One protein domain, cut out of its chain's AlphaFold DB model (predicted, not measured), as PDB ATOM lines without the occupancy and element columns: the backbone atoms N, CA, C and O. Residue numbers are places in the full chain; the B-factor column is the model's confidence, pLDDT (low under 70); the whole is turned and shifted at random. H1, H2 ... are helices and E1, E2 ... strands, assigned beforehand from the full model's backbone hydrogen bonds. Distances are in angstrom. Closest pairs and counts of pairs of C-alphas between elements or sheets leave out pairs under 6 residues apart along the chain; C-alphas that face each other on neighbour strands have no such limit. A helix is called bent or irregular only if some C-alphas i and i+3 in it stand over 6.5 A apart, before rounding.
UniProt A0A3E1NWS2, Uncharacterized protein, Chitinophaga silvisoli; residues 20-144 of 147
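This is residues 20 to 144 of the 147 residues of an uncharacterized protein of Chitinophaga silvisoli (UniProt A0A3E1NWS2). A bundle of three helices, H3, H4 and H5, with H4 in the middle of the domain, meets a four-stranded sheet, E3 to E6, at one end; the turn of the E3 and E4 hairpin, at Asp 99, reaches the far end of the long axis. A separate hairpin, E1 and E2, lies across H4 from H5, and the small helices H1 and H2 lie at the edge of the helical body. The printed part has 125 residues, with five named helices and six named strands in the order H1 E1 E2 H2 H3 H4 E3 E4 E5 E6 H5, and the class is mixed. The larger sheet has the order E3 E4 E5 E6, all antiparallel. The whole is compact, with a radius of gyration of the C-alphas of 14.7 A, yet elongated, spanning 50 by 31 by 27 A.

Find C-alpha 90 at (4.275, -1.461, 24.971); from there E3 runs 23.2 A to residue 97. E4, residues 100 to 108, returns over 24.3 A, followed by E5, residues 111 to 116, 16.7 A, and the short E6, residues 121 to 123. H5, residues 126 to 143, runs 26.0 A to C-alpha 143 at (24.496, 2.840, 9.664). Look earlier for H4, residues 69 to 83, 21.1 A, and H3, residues 56 to 65, 14.5 A. H1, residues 20 to 25, begins at (13.971, 21.988, 14.308); E1 is residues 31 to 36, E2 residues 38 to 43 and H2 residues 45 to 48.

E3 to E6 form a meander, each strand the antiparallel neighbour of the one before, in a sheet only just strongly twisted, its C-alphas up to 4.0 A off the best plane. Look for N 93 and O 105 at 2.9 A, N 106 and O 113 at 2.8 A, and N 114 and O 123 at 2.8 A. H4 is on this sheet, at a height of 9.5 A, giving two layers, a helix over a sheet; H5 only grazes it with residues 128 to 132. H4 is irregular, C-alphas 70 and 73 being 7.5 A apart. It is the hub, touching H2, H3 and H5. H3 and H4 form a helical hairpin at a shallow tilt of 27 degrees, opposite ways, the closest C-alphas being those of Leu 62 and Ile 75, 6.2 A. H5 touches H4 with residues 126 to 132 alone, closest at the C-alphas of Thr 72 and Val 129, 6.6 A, at a shallow tilt of 31 degrees, the same way. H2 only just touches H4 and H1, with 3 pairs of C-alphas within 8 A each. In the hairpin E1 and E2, N 34 and O 40 are 2.8 A apart; the closest C-alphas of E2 and E3, Ala 40 and Ile 90, are 6.1 A apart. Every O i to N i+4 pair is within hydrogen-bond range in H1, against 5 of 6 in H3, 9 of 11 in H4 and 12 of 14 in H5; H2 is too short for one.

The two C-alphas farthest apart are those of Asp 99 and Tyr 144, 50.1 A. The printed part has no cut, and no link is long. Confidence is under 70 at residues 35 to 38, 52 to 54 and 88; the mean pLDDT of the printed part is 87.9.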
ATOM      1  N   ASP A  20      13.395  21.444  13.077       83.12
ATOM      2  CA  ASP A  20      13.971  21.988  14.308       83.12
ATOM      3  C   ASP A  20      12.889  22.402  15.308       83.12
ATOM      4  O   ASP A  20      13.039  22.166  16.508       83.12
ATOM      5  N   TYR A  21      11.771  22.962  14.826       84.69
ATOM      6  CA  TYR A  21      10.612  23.252  15.666       84.69
ATOM      7  C   TYR A  21      10.074  21.966  16.298       84.69
ATOM      8  O   TYR A  21       9.961  21.899  17.523       84.69
ATOM      9  N   TYR A  22       9.836  20.925  15.494       85.88
ATOM     10  CA  TYR A  22       9.290  19.659  15.986       85.88
ATOM     11  C   TYR A  22      10.193  18.990  17.023       85.88
ATOM     12  O   TYR A  22       9.707  18.577  18.075       85.88
ATOM     13  N   ILE A  23      11.509  18.951  16.790       86.69
ATOM     14  CA  ILE A  23      12.489  18.406  17.744       86.69
ATOM     15  C   ILE A  23      12.547  19.247  19.028       86.69
ATOM     16  O   ILE A  23      12.669  18.711  20.140       86.69
ATOM     17  N   LYS A  24      12.454  20.578  18.910       87.44
ATOM     18  CA  LYS A  24      12.466  21.479  20.068       87.44
ATOM     19  C   LYS A  24      11.264  21.231  20.977       87.44
ATOM     20  O   LYS A  24      11.453  21.236  22.192       87.44
ATOM     21  N   THR A  25      10.087  20.984  20.403       88.75
ATOM     22  CA  THR A  25       8.823  20.792  21.130       88.75
ATOM     23  C   THR A  25       8.589  19.376  21.656       88.75
ATOM     24  O   THR A  25       7.627  19.174  22.399       88.75
ATOM     25  N   LEU A  26       9.441  18.402  21.300       91.31
ATOM     26  CA  LEU A  26       9.340  17.047  21.850       91.31
ATOM     27  C   LEU A  26       9.344  17.078  23.380       91.31
ATOM     28  O   LEU A  26      10.086  17.846  23.995       91.31
ATOM     29  N   SER A  27       8.489  16.249  23.963       92.44
ATOM     30  CA  SER A  27       8.171  16.219  25.390       92.44
ATOM     31  C   SER A  27       7.360  14.958  25.726       92.44
ATOM     32  O   SER A  27       7.005  14.183  24.830       92.44
ATOM     33  N   TRP A  28       7.006  14.768  26.997       89.06
ATOM     34  CA  TRP A  28       6.079  13.720  27.432       89.06
ATOM     35  C   TRP A  28       4.704  13.843  26.769       89.06
ATOM     36  O   TRP A  28       4.086  12.841  26.423       89.06
ATOM     37  N   GLU A  29       4.266  15.071  26.507       88.50
ATOM     38  CA  GLU A  29       3.009  15.399  25.838       88.50
ATOM     39  C   GLU A  29       3.034  15.083  24.340       88.50
ATOM     40  O   GLU A  29       2.001  15.163  23.681       88.50
ATOM     41  N   SER A  30       4.191  14.706  23.788       89.06
ATOM     42  CA  SER A  30       4.303  14.222  22.405       89.06
ATOM     43  C   SER A  30       3.825  12.777  22.243       89.06
ATOM     44  O   SER A  30       3.854  12.250  21.129       89.06
ATOM     45  N   LEU A  31       3.419  12.132  23.339       87.69
ATOM     46  CA  LEU A  31       3.054  10.727  23.417       87.69
ATOM     47  C   LEU A  31       1.672  10.565  24.037       87.69
ATOM     48  O   LEU A  31       1.314  11.256  24.987       87.69
ATOM     49  N   TYR A  32       0.910   9.597  23.543       85.44
ATOM     50  CA  TYR A  32      -0.312   9.161  24.202       85.44
ATOM     51  C   TYR A  32      -0.505   7.656  24.062       85.44
ATOM     52  O   TYR A  32      -0.041   7.023  23.112       85.44
ATOM     53  N   LEU A  33      -1.209   7.078  25.030       80.69
ATOM     54  CA  LEU A  33      -1.619   5.684  24.979       80.69
ATOM     55  C   LEU A  33      -2.947   5.587  24.241       80.69
ATOM     56  O   LEU A  33      -3.917   6.263  24.582       80.69
ATOM     57  N   LYS A  34      -2.991   4.724  23.233       78.25
ATOM     58  CA  LYS A  34      -4.224   4.302  22.585       78.25
ATOM     59  C   LYS A  34      -4.578   2.918  23.107       78.25
ATOM     60  O   LYS A  34      -3.848   1.962  22.869       78.25
ATOM     61  N   THR A  35      -5.694   2.819  23.810       65.38
ATOM     62  CA  THR A  35      -6.201   1.573  24.395       65.38
ATOM     63  C   THR A  35      -7.389   1.076  23.572       65.38
ATOM     64  O   THR A  35      -8.535   1.226  23.985       65.38
ATOM     65  N   ASN A  36      -7.134   0.522  22.382       60.91
ATOM     66  CA  ASN A  36      -8.177  -0.098  21.553       60.91
ATOM     67  C   ASN A  36      -7.776  -1.547  21.267       60.91
ATOM     68  O   ASN A  36      -6.934  -1.743  20.397       60.91
ATOM     69  N   TYR A  37      -8.369  -2.528  21.964       56.69
ATOM     70  CA  TYR A  37      -8.087  -3.984  21.906       56.69
ATOM     71  C   TYR A  37      -6.632  -4.410  22.214       56.69
ATOM     72  O   TYR A  37      -6.413  -5.440  22.838       56.69
ATOM     73  N   VAL A  38      -5.646  -3.589  21.855       65.75
ATOM     74  CA  VAL A  38      -4.225  -3.663  22.179       65.75
ATOM     75  C   VAL A  38      -3.793  -2.265  22.623       65.75
ATOM     76  O   VAL A  38      -4.104  -1.267  21.966       65.75
ATOM     77  N   THR A  39      -3.086  -2.174  23.749       72.12
ATOM     78  CA  THR A  39      -2.473  -0.912  24.178       72.12
ATOM     79  C   THR A  39      -1.311  -0.594  23.249       72.12
ATOM     80  O   THR A  39      -0.390  -1.393  23.109       72.12
ATOM     81  N   ALA A  40      -1.344   0.577  22.622       79.38
ATOM     82  CA  ALA A  40      -0.277   1.076  21.769       79.38
ATOM     83  C   ALA A  40       0.180   2.452  22.252       79.38
ATOM     84  O   ALA A  40      -0.639   3.316  22.568       79.38
ATOM     85  N   LEU A  41       1.493   2.674  22.269       82.25
ATOM     86  CA  LEU A  41       2.051   4.013  22.409       82.25
ATOM     87  C   LEU A  41       1.999   4.698  21.042       82.25
ATOM     88  O   LEU A  41       2.409   4.110  20.035       82.25
ATOM     89  N   VAL A  42       1.486   5.924  20.990       84.94
ATOM     90  CA  VAL A  42       1.306   6.699  19.756       84.94
ATOM     91  C   VAL A  42       1.949   8.080  19.907       84.94
ATOM     92  O   VAL A  42       1.936   8.661  20.988       84.94
ATOM     93  N   LEU A  43       2.541   8.585  18.823       84.31
ATOM     94  CA  LEU A  43       3.096   9.939  18.744       84.31
ATOM     95  C   LEU A  43       1.975  10.933  18.392       84.31
ATOM     96  O   LEU A  43       1.115  10.614  17.572       84.31
ATOM     97  N   CYS A  44       1.981  12.149  18.952       84.62
ATOM     98  CA  CYS A  44       1.151  13.244  18.418       84.62
ATOM     99  C   CYS A  44       1.525  13.490  16.937       84.62
ATOM    100  O   CYS A  44       2.681  13.290  16.553       84.62
ATOM    101  N   ARG A  45       0.582  13.999  16.124       76.69
ATOM    102  CA  ARG A  45       0.787  14.285  14.682       76.69
ATOM    103  C   ARG A  45       2.096  15.024  14.384       76.69
ATOM    104  O   ARG A  45       2.778  14.688  13.426       76.69
ATOM    105  N   ASP A  46       2.457  16.002  15.211       79.81
ATOM    106  CA  ASP A  46       3.680  16.796  15.040       79.81
ATOM    107  C   ASP A  46       4.957  15.963  15.227       79.81
ATOM    108  O   ASP A  46       5.902  16.091  14.456       79.81
ATOM    109  N   ALA A  47       4.978  15.060  16.209       78.50
ATOM    110  CA  ALA A  47       6.104  14.157  16.427       78.50
ATOM    111  C   ALA A  47       6.136  13.020  15.389       78.50
ATOM    112  O   ALA A  47       7.208  12.546  15.015       78.50
ATOM    113  N   GLU A  48       4.974  12.614  14.871       81.00
ATOM    114  CA  GLU A  48       4.859  11.629  13.795       81.00
ATOM    115  C   GLU A  48       5.494  12.120  12.484       81.00
ATOM    116  O   GLU A  48       6.087  11.318  11.766       81.00
ATOM    117  N   ARG A  49       5.500  13.438  12.220       80.25
ATOM    118  CA  ARG A  49       6.205  14.040  11.067       80.25
ATOM    119  C   ARG A  49       7.713  13.750  11.048       80.25
ATOM    120  O   ARG A  49       8.331  13.866   9.995       80.25
ATOM    121  N   LEU A  50       8.313  13.356  12.177       80.06
ATOM    122  CA  LEU A  50       9.738  13.019  12.277       80.06
ATOM    123  C   LEU A  50      10.047  11.543  11.966       80.06
ATOM    124  O   LEU A  50      11.206  11.198  11.744       80.06
ATOM    125  N   VAL A  51       9.033  10.670  11.929       74.31
ATOM    126  CA  VAL A  51       9.183   9.223  11.676       74.31
ATOM    127  C   VAL A  51       9.629   8.881  10.241       74.31
ATOM    128  O   VAL A  51      10.494   8.006  10.112       74.31
ATOM    129  N   PRO A  52       9.118   9.526   9.165       63.12
ATOM    130  CA  PRO A  52       9.432   9.123   7.795       63.12
ATOM    131  C   PRO A  52      10.850   9.469   7.350       63.12
ATOM    132  O   PRO A  52      11.312   8.931   6.349       63.12
ATOM    133  N   ALA A  53      11.545  10.380   8.033       60.94
ATOM    134  CA  ALA A  53      12.661  11.016   7.363       60.94
ATOM    135  C   ALA A  53      13.904  10.124   7.283       60.94
ATOM    136  O   ALA A  53      14.565  10.113   6.254       60.94
ATOM    137  N   GLY A  54      14.283   9.392   8.343       65.44
ATOM    138  CA  GLY A  54      15.536   8.610   8.347       65.44
ATOM    139  C   GLY A  54      16.787   9.412   7.926       65.44
ATOM    140  O   GLY A  54      17.855   8.842   7.691       65.44
ATOM    141  N   GLU A  55      16.668  10.736   7.805       82.44
ATOM    142  CA  GLU A  55      17.676  11.614   7.252       82.44
ATOM    143  C   GLU A  55      18.761  11.799   8.297       82.44
ATOM    144  O   GLU A  55      18.482  12.103   9.461       82.44
ATOM    145  N   LYS A  56      20.024  11.670   7.882       84.00
ATOM    146  CA  LYS A  56      21.174  11.749   8.794       84.00
ATOM    147  C   LYS A  56      21.147  13.014   9.666       84.00
ATOM    148  O   LYS A  56      21.508  12.942  10.838       84.00
ATOM    149  N   LYS A  57      20.706  14.156   9.119       84.56
ATOM    150  CA  LYS A  57      20.599  15.431   9.853       84.56
ATOM    151  C   LYS A  57      19.568  15.362  10.984       84.56
ATOM    152  O   LYS A  57      19.885  15.730  12.109       84.56
ATOM    153  N   ILE A  58      18.382  14.827  10.701       87.81
ATOM    154  CA  ILE A  58      17.282  14.685  11.666       87.81
ATOM    155  C   ILE A  58      17.667  13.691  12.755       87.81
ATOM    156  O   ILE A  58      17.530  13.977  13.939       87.81
ATOM    157  N   VAL A  59      18.248  12.558  12.360       90.31
ATOM    158  CA  VAL A  59      18.763  11.551  13.289       90.31
ATOM    159  C   VAL A  59      19.815  12.148  14.226       90.31
ATOM    160  O   VAL A  59      19.752  11.930  15.433       90.31
ATOM    161  N   ARG A  60      20.758  12.942  13.703       89.06
ATOM    162  CA  ARG A  60      21.768  13.623  14.525       89.06
ATOM    163  C   ARG A  60      21.139  14.627  15.494       89.06
ATOM    164  O   ARG A  60      21.548  14.677  16.650       89.06
ATOM    165  N   ALA A  61      20.154  15.401  15.045       89.69
ATOM    166  CA  ALA A  61      19.452  16.370  15.883       89.69
ATOM    167  C   ALA A  61      18.617  15.696  16.988       89.69
ATOM    168  O   ALA A  61      18.600  16.158  18.125       89.69
ATOM    169  N   LEU A  62      17.984  14.561  16.694       92.50
ATOM    170  CA  LEU A  62      17.317  13.735  17.702       92.50
ATOM    171  C   LEU A  62      18.327  13.178  18.717       92.50
ATOM    172  O   LEU A  62      18.114  13.271  19.923       92.50
ATOM    173  N   LEU A  63      19.461  12.650  18.244       92.69
ATOM    174  CA  LEU A  63      20.521  12.120  19.107       92.69
ATOM    175  C   LEU A  63      21.157  13.181  20.009       92.69
ATOM    176  O   LEU A  63      21.532  12.851  21.130       92.69
ATOM    177  N   SER A  64      21.273  14.436  19.569       92.06
ATOM    178  CA  SER A  64      21.826  15.509  20.410       92.06
ATOM    179  C   SER A  64      20.895  15.916  21.556       92.06
ATOM    180  O   SER A  64      21.338  16.553  22.508       92.06
ATOM    181  N   GLN A  65      19.616  15.544  21.477       94.12
ATOM    182  CA  GLN A  65      18.592  15.849  22.475       94.12
ATOM    183  C   GLN A  65      18.193  14.630  23.318       94.12
ATOM    184  O   GLN A  65      17.418  14.775  24.259       94.12
ATOM    185  N   ILE A  66      18.694  13.429  23.006       93.94
ATOM    186  CA  ILE A  66      18.215  12.182  23.626       93.94
ATOM    187  C   ILE A  66      18.542  12.073  25.119       93.94
ATOM    188  O   ILE A  66      17.851  11.350  25.834       93.94
ATOM    189  N   SER A  67      19.557  12.799  25.591       93.88
ATOM    190  CA  SER A  67      19.932  12.891  27.005       93.88
ATOM    191  C   SER A  67      18.991  13.777  27.832       93.88
ATOM    192  O   SER A  67      19.088  13.789  29.056       93.88
ATOM    193  N   ASN A  68      18.070  14.507  27.195       94.56
ATOM    194  CA  ASN A  68      17.040  15.265  27.891       94.56
ATOM    195  C   ASN A  68      15.888  14.338  28.296       94.56
ATOM    196  O   ASN A  68      15.120  13.904  27.437       94.56
ATOM    197  N   GLU A  69      15.729  14.113  29.602       92.81
ATOM    198  CA  GLU A  69      14.720  13.221  30.197       92.81
ATOM    199  C   GLU A  69      13.302  13.458  29.669       92.81
ATOM    200  O   GLU A  69      12.583  12.503  29.376       92.81
ATOM    201  N   SER A  70      12.912  14.723  29.480       90.75
ATOM    202  CA  SER A  70      11.576  15.077  28.980       90.75
ATOM    203  C   SER A  70      11.331  14.648  27.533       90.75
ATOM    204  O   SER A  70      10.188  14.501  27.114       90.75
ATOM    205  N   LYS A  71      12.402  14.428  26.764       94.19
ATOM    206  CA  LYS A  71      12.360  14.106  25.334       94.19
ATOM    207  C   LYS A  71      12.734  12.665  25.036       94.19
ATOM    208  O   LYS A  71      12.343  12.151  23.987       94.19
ATOM    209  N   THR A  72      13.499  12.019  25.920       95.44
ATOM    210  CA  THR A  72      14.128  10.715  25.676       95.44
ATOM    211  C   THR A  72      13.133   9.679  25.173       95.44
ATOM    212  O   THR A  72      13.426   8.995  24.196       95.44
ATOM    213  N   VAL A  73      11.952   9.569  25.790       94.06
ATOM    214  CA  VAL A  73      10.960   8.554  25.402       94.06
ATOM    215  C   VAL A  73      10.388   8.831  24.012       94.06
ATOM    216  O   VAL A  73      10.327   7.919  23.190       94.06
ATOM    217  N   ALA A  74      10.051  10.087  23.702       93.50
ATOM    218  CA  ALA A  74       9.537  10.458  22.385       93.50
ATOM    219  C   ALA A  74      10.589  10.243  21.287       93.50
ATOM    220  O   ALA A  74      10.303   9.630  20.260       93.50
ATOM    221  N   ILE A  75      11.831  10.669  21.538       94.62
ATOM    222  CA  ILE A  75      12.963  10.455  20.629       94.62
ATOM    223  C   ILE A  75      13.206   8.959  20.417       94.62
ATOM    224  O   ILE A  75      13.334   8.509  19.279       94.62
ATOM    225  N   HIS A  76      13.246   8.176  21.497       94.31
ATOM    226  CA  HIS A  76      13.439   6.734  21.425       94.31
ATOM    227  C   HIS A  76      12.340   6.072  20.591       94.31
ATOM    228  O   HIS A  76      12.641   5.244  19.738       94.31
ATOM    229  N   MET A  77      11.087   6.485  20.774       91.94
ATOM    230  CA  MET A  77       9.961   5.962  20.015       91.94
ATOM    231  C   MET A  77      10.024   6.319  18.524       91.94
ATOM    232  O   MET A  77       9.770   5.443  17.696       91.94
ATOM    233  N   ILE A  78      10.387   7.560  18.176       91.75
ATOM    234  CA  ILE A  78      10.606   7.986  16.783       91.75
ATOM    235  C   ILE A  78      11.678   7.102  16.140       91.75
ATOM    236  O   ILE A  78      11.421   6.465  15.121       91.75
ATOM    237  N   LEU A  79      12.847   6.981  16.778       92.44
ATOM    238  CA  LEU A  79      13.951   6.172  16.261       92.44
ATOM    239  C   LEU A  79      13.575   4.685  16.155       92.44
ATOM    240  O   LEU A  79      13.911   4.042  15.160       92.44
ATOM    241  N   SER A  80      12.838   4.138  17.124       92.19
ATOM    242  CA  SER A  80      12.321   2.768  17.056       92.19
ATOM    243  C   SER A  80      11.380   2.576  15.879       92.19
ATOM    244  O   SER A  80      11.555   1.630  15.127       92.19
ATOM    245  N   LYS A  81      10.422   3.479  15.650       89.12
ATOM    246  CA  LYS A  81       9.519   3.367  14.496       89.12
ATOM    247  C   LYS A  81      10.262   3.455  13.159       89.12
ATOM    248  O   LYS A  81       9.881   2.765  12.222       89.12
ATOM    249  N   THR A  82      11.328   4.251  13.079       89.44
ATOM    250  CA  THR A  82      12.129   4.410  11.855       89.44
ATOM    251  C   THR A  82      13.086   3.237  11.598       89.44
ATOM    252  O   THR A  82      13.295   2.860  10.447       89.44
ATOM    253  N   PHE A  83      13.715   2.670  12.633       89.44
ATOM    254  CA  PHE A  83      14.820   1.705  12.475       89.44
ATOM    255  C   PHE A  83      14.559   0.314  13.069       89.44
ATOM    256  O   PHE A  83      15.385  -0.582  12.880       89.44
ATOM    257  N   GLU A  84      13.472   0.143  13.821       89.12
ATOM    258  CA  GLU A  84      13.045  -1.090  14.504       89.12
ATOM    259  C   GLU A  84      11.508  -1.221  14.537       89.12
ATOM    260  O   GLU A  84      10.933  -1.400  15.615       89.12
ATOM    261  N   PRO A  85      10.808  -1.105  13.392       84.94
ATOM    262  CA  PRO A  85       9.345  -1.022  13.372       84.94
ATOM    263  C   PRO A  85       8.652  -2.240  14.006       84.94
ATOM    264  O   PRO A  85       7.554  -2.110  14.540       84.94
ATOM    265  N   GLU A  86       9.312  -3.400  14.022       82.25
ATOM    266  CA  GLU A  86       8.798  -4.635  14.623       82.25
ATOM    267  C   GLU A  86       8.846  -4.645  16.163       82.25
ATOM    268  O   GLU A  86       8.178  -5.449  16.804       82.25
ATOM    269  N   SER A  87       9.596  -3.735  16.798       74.50
ATOM    270  CA  SER A  87       9.799  -3.704  18.261       74.50
ATOM    271  C   SER A  87       8.738  -2.888  19.024       74.50
ATOM    272  O   SER A  87       8.982  -2.424  20.138       74.50
ATOM    273  N   GLY A  88       7.562  -2.681  18.425       69.25
ATOM    274  CA  GLY A  88       6.564  -1.684  18.837       69.25
ATOM    275  C   GLY A  88       5.625  -2.055  19.992       69.25
ATOM    276  O   GLY A  88       4.616  -1.373  20.173       69.25
ATOM    277  N   VAL A  89       5.904  -3.111  20.760       80.56
ATOM    278  CA  VAL A  89       5.018  -3.544  21.855       80.56
ATOM    279  C   VAL A  89       5.292  -2.725  23.115       80.56
ATOM    280  O   VAL A  89       6.428  -2.650  23.591       80.56
ATOM    281  N   ILE A  90       4.237  -2.124  23.667       87.81
ATOM    282  CA  ILE A  90       4.275  -1.461  24.971       87.81
ATOM    283  C   ILE A  90       3.794  -2.418  26.064       87.81
ATOM    284  O   ILE A  90       2.753  -3.057  25.941       87.81
ATOM    285  N   GLY A  91       4.561  -2.494  27.147       87.44
ATOM    286  CA  GLY A  91       4.170  -3.115  28.407       87.44
ATOM    287  C   GLY A  91       3.834  -2.056  29.454       87.44
ATOM    288  O   GLY A  91       4.377  -0.948  29.427       87.44
ATOM    289  N   GLY A  92       2.954  -2.406  30.388       90.12
ATOM    290  CA  GLY A  92       2.600  -1.576  31.533       90.12
ATOM    291  C   GLY A  92       2.370  -2.444  32.764       90.12
ATOM    292  O   GLY A  92       1.645  -3.431  32.689       90.12
ATOM    293  N   GLU A  93       2.987  -2.072  33.878       92.38
ATOM    294  CA  GLU A  93       2.833  -2.732  35.173       92.38
ATOM    295  C   GLU A  93       2.323  -1.714  36.199       92.38
ATOM    296  O   GLU A  93       2.916  -0.647  36.376       92.38
ATOM    297  N   TYR A  94       1.210  -2.030  36.860       93.50
ATOM    298  CA  TYR A  94       0.642  -1.179  37.902       93.50
ATOM    299  C   TYR A  94       1.430  -1.318  39.204       93.50
ATOM    300  O   TYR A  94       1.694  -2.422  39.673       93.50
ATOM    301  N   VAL A  95       1.763  -0.182  39.809       93.81
ATOM    302  CA  VAL A  95       2.403  -0.106  41.120       93.81
ATOM    303  C   VAL A  95       1.333   0.211  42.153       93.81
ATOM    304  O   VAL A  95       0.688   1.259  42.068       93.81
ATOM    305  N   TYR A  96       1.172  -0.669  43.137       93.75
ATOM    306  CA  TYR A  96       0.174  -0.537  44.197       93.75
ATOM    307  C   TYR A  96       0.809  -0.090  45.515       93.75
ATOM    308  O   TYR A  96       1.929  -0.480  45.852       93.75
ATOM    309  N   ARG A  97       0.073   0.717  46.277       93.56
ATOM    310  CA  ARG A  97       0.310   0.964  47.702       93.56
ATOM    311  C   ARG A  97      -1.006   0.688  48.419       93.56
ATOM    312  O   ARG A  97      -1.976   1.409  48.193       93.56
ATOM    313  N   HIS A  98      -1.028  -0.346  49.260       92.19
ATOM    314  CA  HIS A  98      -2.280  -0.943  49.744       92.19
ATOM    315  C   HIS A  98      -3.184  -1.292  48.545       92.19
ATOM    316  O   HIS A  98      -2.687  -1.859  47.573       92.19
ATOM    317  N   ASP A  99      -4.451  -0.884  48.564       92.19
ATOM    318  CA  ASP A  99      -5.425  -1.183  47.506       92.19
ATOM    319  C   ASP A  99      -5.491  -0.108  46.407       92.19
ATOM    320  O   ASP A  99      -6.384  -0.114  45.562       92.19
ATOM    321  N   SER A 100      -4.561   0.854  46.410       92.88
ATOM    322  CA  SER A 100      -4.556   1.977  45.467       92.88
ATOM    323  C   SER A 100      -3.389   1.907  44.489       92.88
ATOM    324  O   SER A 100      -2.236   1.711  44.880       92.88
ATOM    325  N   VAL A 101      -3.675   2.140  43.205       93.38
ATOM    326  CA  VAL A 101      -2.643   2.335  42.180       93.38
ATOM    327  C   VAL A 101      -1.964   3.683  42.418       93.38
ATOM    328  O   VAL A 101      -2.596   4.732  42.329       93.38
ATOM    329  N   VAL A 102      -0.662   3.658  42.692       95.69
ATOM    330  CA  VAL A 102       0.170   4.858  42.901       95.69
ATOM    331  C   VAL A 102       1.070   5.171  41.712       95.69
ATOM    332  O   VAL A 102       1.625   6.263  41.621       95.69
ATOM    333  N   GLY A 103       1.223   4.240  40.775       94.69
ATOM    334  CA  GLY A 103       2.054   4.455  39.602       94.69
ATOM    335  C   GLY A 103       1.852   3.408  38.524       94.69
ATOM    336  O   GLY A 103       1.227   2.373  38.741       94.69
ATOM    337  N   ILE A 104       2.415   3.687  37.356       93.94
ATOM    338  CA  ILE A 104       2.471   2.757  36.232       93.94
ATOM    339  C   ILE A 104       3.903   2.744  35.715       93.94
ATOM    340  O   ILE A 104       4.434   3.785  35.328       93.94
ATOM    341  N   ASN A 105       4.527   1.571  35.704       95.00
ATOM    342  CA  ASN A 105       5.819   1.356  35.070       95.00
ATOM    343  C   ASN A 105       5.577   0.930  33.625       95.00
ATOM    344  O   ASN A 105       5.065  -0.157  33.362       95.00
ATOM    345  N   TYR A 106       5.951   1.780  32.682       93.12
ATOM    346  CA  TYR A 106       5.870   1.483  31.262       93.12
ATOM    347  C   TYR A 106       7.177   0.893  30.754       93.12
ATOM    348  O   TYR A 106       8.264   1.235  31.222       93.12
ATOM    349  N   THR A 107       7.066   0.022  29.757       92.50
ATOM    350  CA  THR A 107       8.204  -0.500  29.003       92.50
ATOM    351  C   THR A 107       7.908  -0.432  27.512       92.50
ATOM    352  O   THR A 107       6.860  -0.886  27.070       92.50
ATOM    353  N   TYR A 108       8.839   0.085  26.718       91.25
ATOM    354  CA  TYR A 108       8.765   0.076  25.257       91.25
ATOM    355  C   TYR A 108      10.172  -0.086  24.699       91.25
ATOM    356  O   TYR A 108      11.065   0.662  25.085       91.25
ATOM    357  N   ASN A 109      10.384  -1.086  23.841       90.25
ATOM    358  CA  ASN A 109      11.681  -1.390  23.223       90.25
ATOM    359  C   ASN A 109      12.893  -1.238  24.179       90.25
ATOM    360  O   ASN A 109      13.864  -0.531  23.912       90.25
ATOM    361  N   ARG A 110      12.825  -1.926  25.331       86.62
ATOM    362  CA  ARG A 110      13.856  -1.952  26.399       86.62
ATOM    363  C   ARG A 110      14.056  -0.636  27.162       86.62
ATOM    364  O   ARG A 110      14.898  -0.592  28.065       86.62
ATOM    365  N   LEU A 111      13.310   0.417  26.842       93.62
ATOM    366  CA  LEU A 111      13.230   1.625  27.650       93.62
ATOM    367  C   LEU A 111      12.129   1.477  28.694       93.62
ATOM    368  O   LEU A 111      11.035   1.018  28.373       93.62
ATOM    369  N   LYS A 112      12.431   1.865  29.933       94.38
ATOM    370  CA  LYS A 112      11.485   1.884  31.047       94.38
ATOM    371  C   LYS A 112      11.308   3.313  31.540       94.38
ATOM    372  O   LYS A 112      12.271   4.075  31.561       94.38
ATOM    373  N   TRP A 113      10.089   3.674  31.910       95.38
ATOM    374  CA  TRP A 113       9.772   4.947  32.558       95.38
ATOM    375  C   TRP A 113       8.538   4.770  33.438       95.38
ATOM    376  O   TRP A 113       7.802   3.793  33.302       95.38
ATOM    377  N   ARG A 114       8.311   5.705  34.353       95.12
ATOM    378  CA  ARG A 114       7.207   5.665  35.304       95.12
ATOM    379  C   ARG A 114       6.268   6.836  35.072       95.12
ATOM    380  O   ARG A 114       6.705   7.945  34.785       95.12
ATOM    381  N   TYR A 115       4.979   6.582  35.228       94.19
ATOM    382  CA  TYR A 115       3.987   7.609  35.510       94.19
ATOM    383  C   TYR A 115       3.586   7.501  36.973       94.19
ATOM    384  O   TYR A 115       3.137   6.441  37.411       94.19
ATOM    385  N   ASP A 116       3.782   8.569  37.732       95.56
ATOM    386  CA  ASP A 116       3.290   8.668  39.096       95.56
ATOM    387  C   ASP A 116       1.852   9.197  39.088       95.56
ATOM    388  O   ASP A 116       1.578  10.264  38.536       95.56
ATOM    389  N   VAL A 117       0.926   8.424  39.660       92.88
ATOM    390  CA  VAL A 117      -0.510   8.743  39.630       92.88
ATOM    391  C   VAL A 117      -0.839   9.891  40.580       92.88
ATOM    392  O   VAL A 117      -1.709  10.704  40.265       92.88
ATOM    393  N   VAL A 118      -0.139   9.973  41.715       90.75
ATOM    394  CA  VAL A 118      -0.380  10.992  42.744       90.75
ATOM    395  C   VAL A 118       0.120  12.341  42.244       90.75
ATOM    396  O   VAL A 118      -0.632  13.315  42.221       90.75
ATOM    397  N   ASP A 119       1.357  12.369  41.749       92.69
ATOM    398  CA  ASP A 119       1.986  13.602  41.275       92.69
ATOM    399  C   ASP A 119       1.590  13.973  39.840       92.69
ATOM    400  O   ASP A 119       1.891  15.079  39.385       92.69
ATOM    401  N   LYS A 120       0.928  13.059  39.114       92.38
ATOM    402  CA  LYS A 120       0.583  13.174  37.684       92.38
ATOM    403  C   LYS A 120       1.797  13.516  36.819       92.38
ATOM    404  O   LYS A 120       1.717  14.333  35.901       92.38
ATOM    405  N   LYS A 121       2.942  12.905  37.129       92.88
ATOM    406  CA  LYS A 121       4.230  13.199  36.492       92.88
ATOM    407  C   LYS A 121       4.846  11.958  35.881       92.88
ATOM    408  O   LYS A 121       4.813  10.876  36.460       92.88
ATOM    409  N   TYR A 122       5.464  12.153  34.725       93.56
ATOM    410  CA  TYR A 122       6.338  11.160  34.127       93.56
ATOM    411  C   TYR A 122       7.765  11.332  34.636       93.56
ATOM    412  O   TYR A 122       8.242  12.453  34.814       93.56
ATOM    413  N   SER A 123       8.450  10.215  34.839       95.06
ATOM    414  CA  SER A 123       9.863  10.184  35.193       95.06
ATOM    415  C   SER A 123      10.566   9.011  34.524       95.06
ATOM    416  O   SER A 123       9.977   7.968  34.244       95.06
ATOM    417  N   ILE A 124      11.852   9.189  34.256       95.88
ATOM    418  CA  ILE A 124      12.733   8.177  33.682       95.88
ATOM    419  C   ILE A 124      14.020   8.163  34.498       95.88
ATOM    420  O   ILE A 124      14.519   9.215  34.883       95.88
ATOM    421  N   ALA A 125      14.554   6.978  34.794       95.25
ATOM    422  CA  ALA A 125      15.799   6.903  35.540       95.25
ATOM    423  C   ALA A 125      16.968   7.410  34.670       95.25
ATOM    424  O   ALA A 125      17.075   7.007  33.505       95.25
ATOM    425  N   PRO A 126      17.917   8.194  35.216       94.50
ATOM    426  CA  PRO A 126      19.081   8.664  34.458       94.50
ATOM    427  C   PRO A 126      19.888   7.525  33.811       94.50
ATOM    428  O   PRO A 126      20.399   7.654  32.697       94.50
ATOM    429  N   GLY A 127      19.956   6.364  34.473       95.06
ATOM    430  CA  GLY A 127      20.601   5.166  33.929       95.06
ATOM    431  C   GLY A 127      19.907   4.602  32.681       95.06
ATOM    432  O   GLY A 127      20.584   4.104  31.777       95.06
ATOM    433  N   ASP A 128      18.578   4.714  32.588       95.75
ATOM    434  CA  ASP A 128      17.820   4.321  31.395       95.75
ATOM    435  C   ASP A 128      18.087   5.289  30.234       95.75
ATOM    436  O   ASP A 128      18.328   4.837  29.112       95.75
ATOM    437  N   VAL A 129      18.152   6.600  30.506       96.56
ATOM    438  CA  VAL A 129      18.509   7.627  29.509       96.56
ATOM    439  C   VAL A 129      19.882   7.343  28.901       96.56
ATOM    440  O   VAL A 129      20.012   7.207  27.683       96.56
ATOM    441  N   GLN A 130      20.904   7.155  29.741       95.69
ATOM    442  CA  GLN A 130      22.267   6.859  29.286       95.69
ATOM    443  C   GLN A 130      22.356   5.534  28.518       95.69
ATOM    444  O   GLN A 130      23.139   5.396  27.570       95.69
ATOM    445  N   ARG A 131      21.584   4.517  28.923       96.06
ATOM    446  CA  ARG A 131      21.535   3.234  28.209       96.06
ATOM    447  C   ARG A 131      20.967   3.418  26.804       96.06
ATOM    448  O   ARG A 131      21.565   2.917  25.851       96.06
ATOM    449  N   ILE A 132      19.860   4.144  26.669       95.56
ATOM    450  CA  ILE A 132      19.211   4.397  25.379       95.56
ATOM    451  C   ILE A 132      20.055   5.295  24.475       95.56
ATOM    452  O   ILE A 132      20.171   5.016  23.281       95.56
ATOM    453  N   GLU A 133      20.711   6.313  25.026       95.19
ATOM    454  CA  GLU A 133      21.649   7.144  24.275       95.19
ATOM    455  C   GLU A 133      22.785   6.300  23.679       95.19
ATOM    456  O   GLU A 133      23.027   6.335  22.469       95.19
ATOM    457  N   ARG A 134      23.461   5.494  24.509       95.25
ATOM    458  CA  ARG A 134      24.552   4.616  24.053       95.25
ATOM    459  C   ARG A 134      24.074   3.609  23.018       95.25
ATOM    460  O   ARG A 134      24.776   3.365  22.035       95.25
ATOM    461  N   TYR A 135      22.891   3.039  23.229       95.00
ATOM    462  CA  TYR A 135      22.271   2.111  22.297       95.00
ATOM    463  C   TYR A 135      22.115   2.729  20.903       95.00
ATOM    464  O   TYR A 135      22.641   2.188  19.926       95.00
ATOM    465  N   TRP A 136      21.470   3.894  20.815       94.44
ATOM    466  CA  TRP A 136      21.213   4.544  19.535       94.44
ATOM    467  C   TRP A 136      22.480   5.082  18.878       94.44
ATOM    468  O   TRP A 136      22.663   4.859  17.681       94.44
ATOM    469  N   LYS A 137      23.404   5.687  19.638       92.88
ATOM    470  CA  LYS A 137      24.715   6.102  19.108       92.88
ATOM    471  C   LYS A 137      25.460   4.918  18.494       92.88
ATOM    472  O   LYS A 137      25.919   5.003  17.359       92.88
ATOM    473  N   LYS A 138      25.529   3.778  19.192       92.50
ATOM    474  CA  LYS A 138      26.187   2.565  18.679       92.50
ATOM    475  C   LYS A 138      25.488   2.017  17.435       92.50
ATOM    476  O   LYS A 138      26.162   1.670  16.467       92.50
ATOM    477  N   LYS A 139      24.156   1.919  17.452       90.75
ATOM    478  CA  LYS A 139      23.375   1.372  16.333       90.75
ATOM    479  C   LYS A 139      23.494   2.241  15.082       90.75
ATOM    480  O   LYS A 139      23.711   1.722  13.991       90.75
ATOM    481  N   LEU A 140      23.396   3.556  15.240       89.81
ATOM    482  CA  LEU A 140      23.351   4.484  14.118       89.81
ATOM    483  C   LEU A 140      24.743   4.855  13.603       89.81
ATOM    484  O   LEU A 140      24.871   5.060  12.403       89.81
ATOM    485  N   ASN A 141      25.798   4.815  14.427       86.00
ATOM    486  CA  ASN A 141      27.185   4.919  13.944       86.00
ATOM    487  C   ASN A 141      27.562   3.801  12.965       86.00
ATOM    488  O   ASN A 141      28.365   4.023  12.063       86.00
ATOM    489  N   LYS A 142      26.978   2.602  13.120       81.06
ATOM    490  CA  LYS A 142      27.144   1.514  12.144       81.06
ATOM    491  C   LYS A 142      26.441   1.809  10.816       81.06
ATOM    492  O   LYS A 142      26.912   1.363   9.780       81.06
ATOM    493  N   LYS A 143      25.312   2.527  10.850       78.62
ATOM    494  CA  LYS A 143      24.496   2.840   9.664       78.62
ATOM    495  C   LYS A 143      24.991   4.082   8.922       78.62
ATOM    496  O   LYS A 143      25.019   4.102   7.699       78.62
ATOM    497  N   TYR A 144      25.376   5.112   9.662       77.25
ATOM    498  CA  TYR A 144      25.911   6.357   9.142       77.25
ATOM    499  C   TYR A 144      27.313   6.518   9.715       77.25
ATOM    500  O   TYR A 144      27.463   6.836  10.893       77.25
TER     501      TYR A 144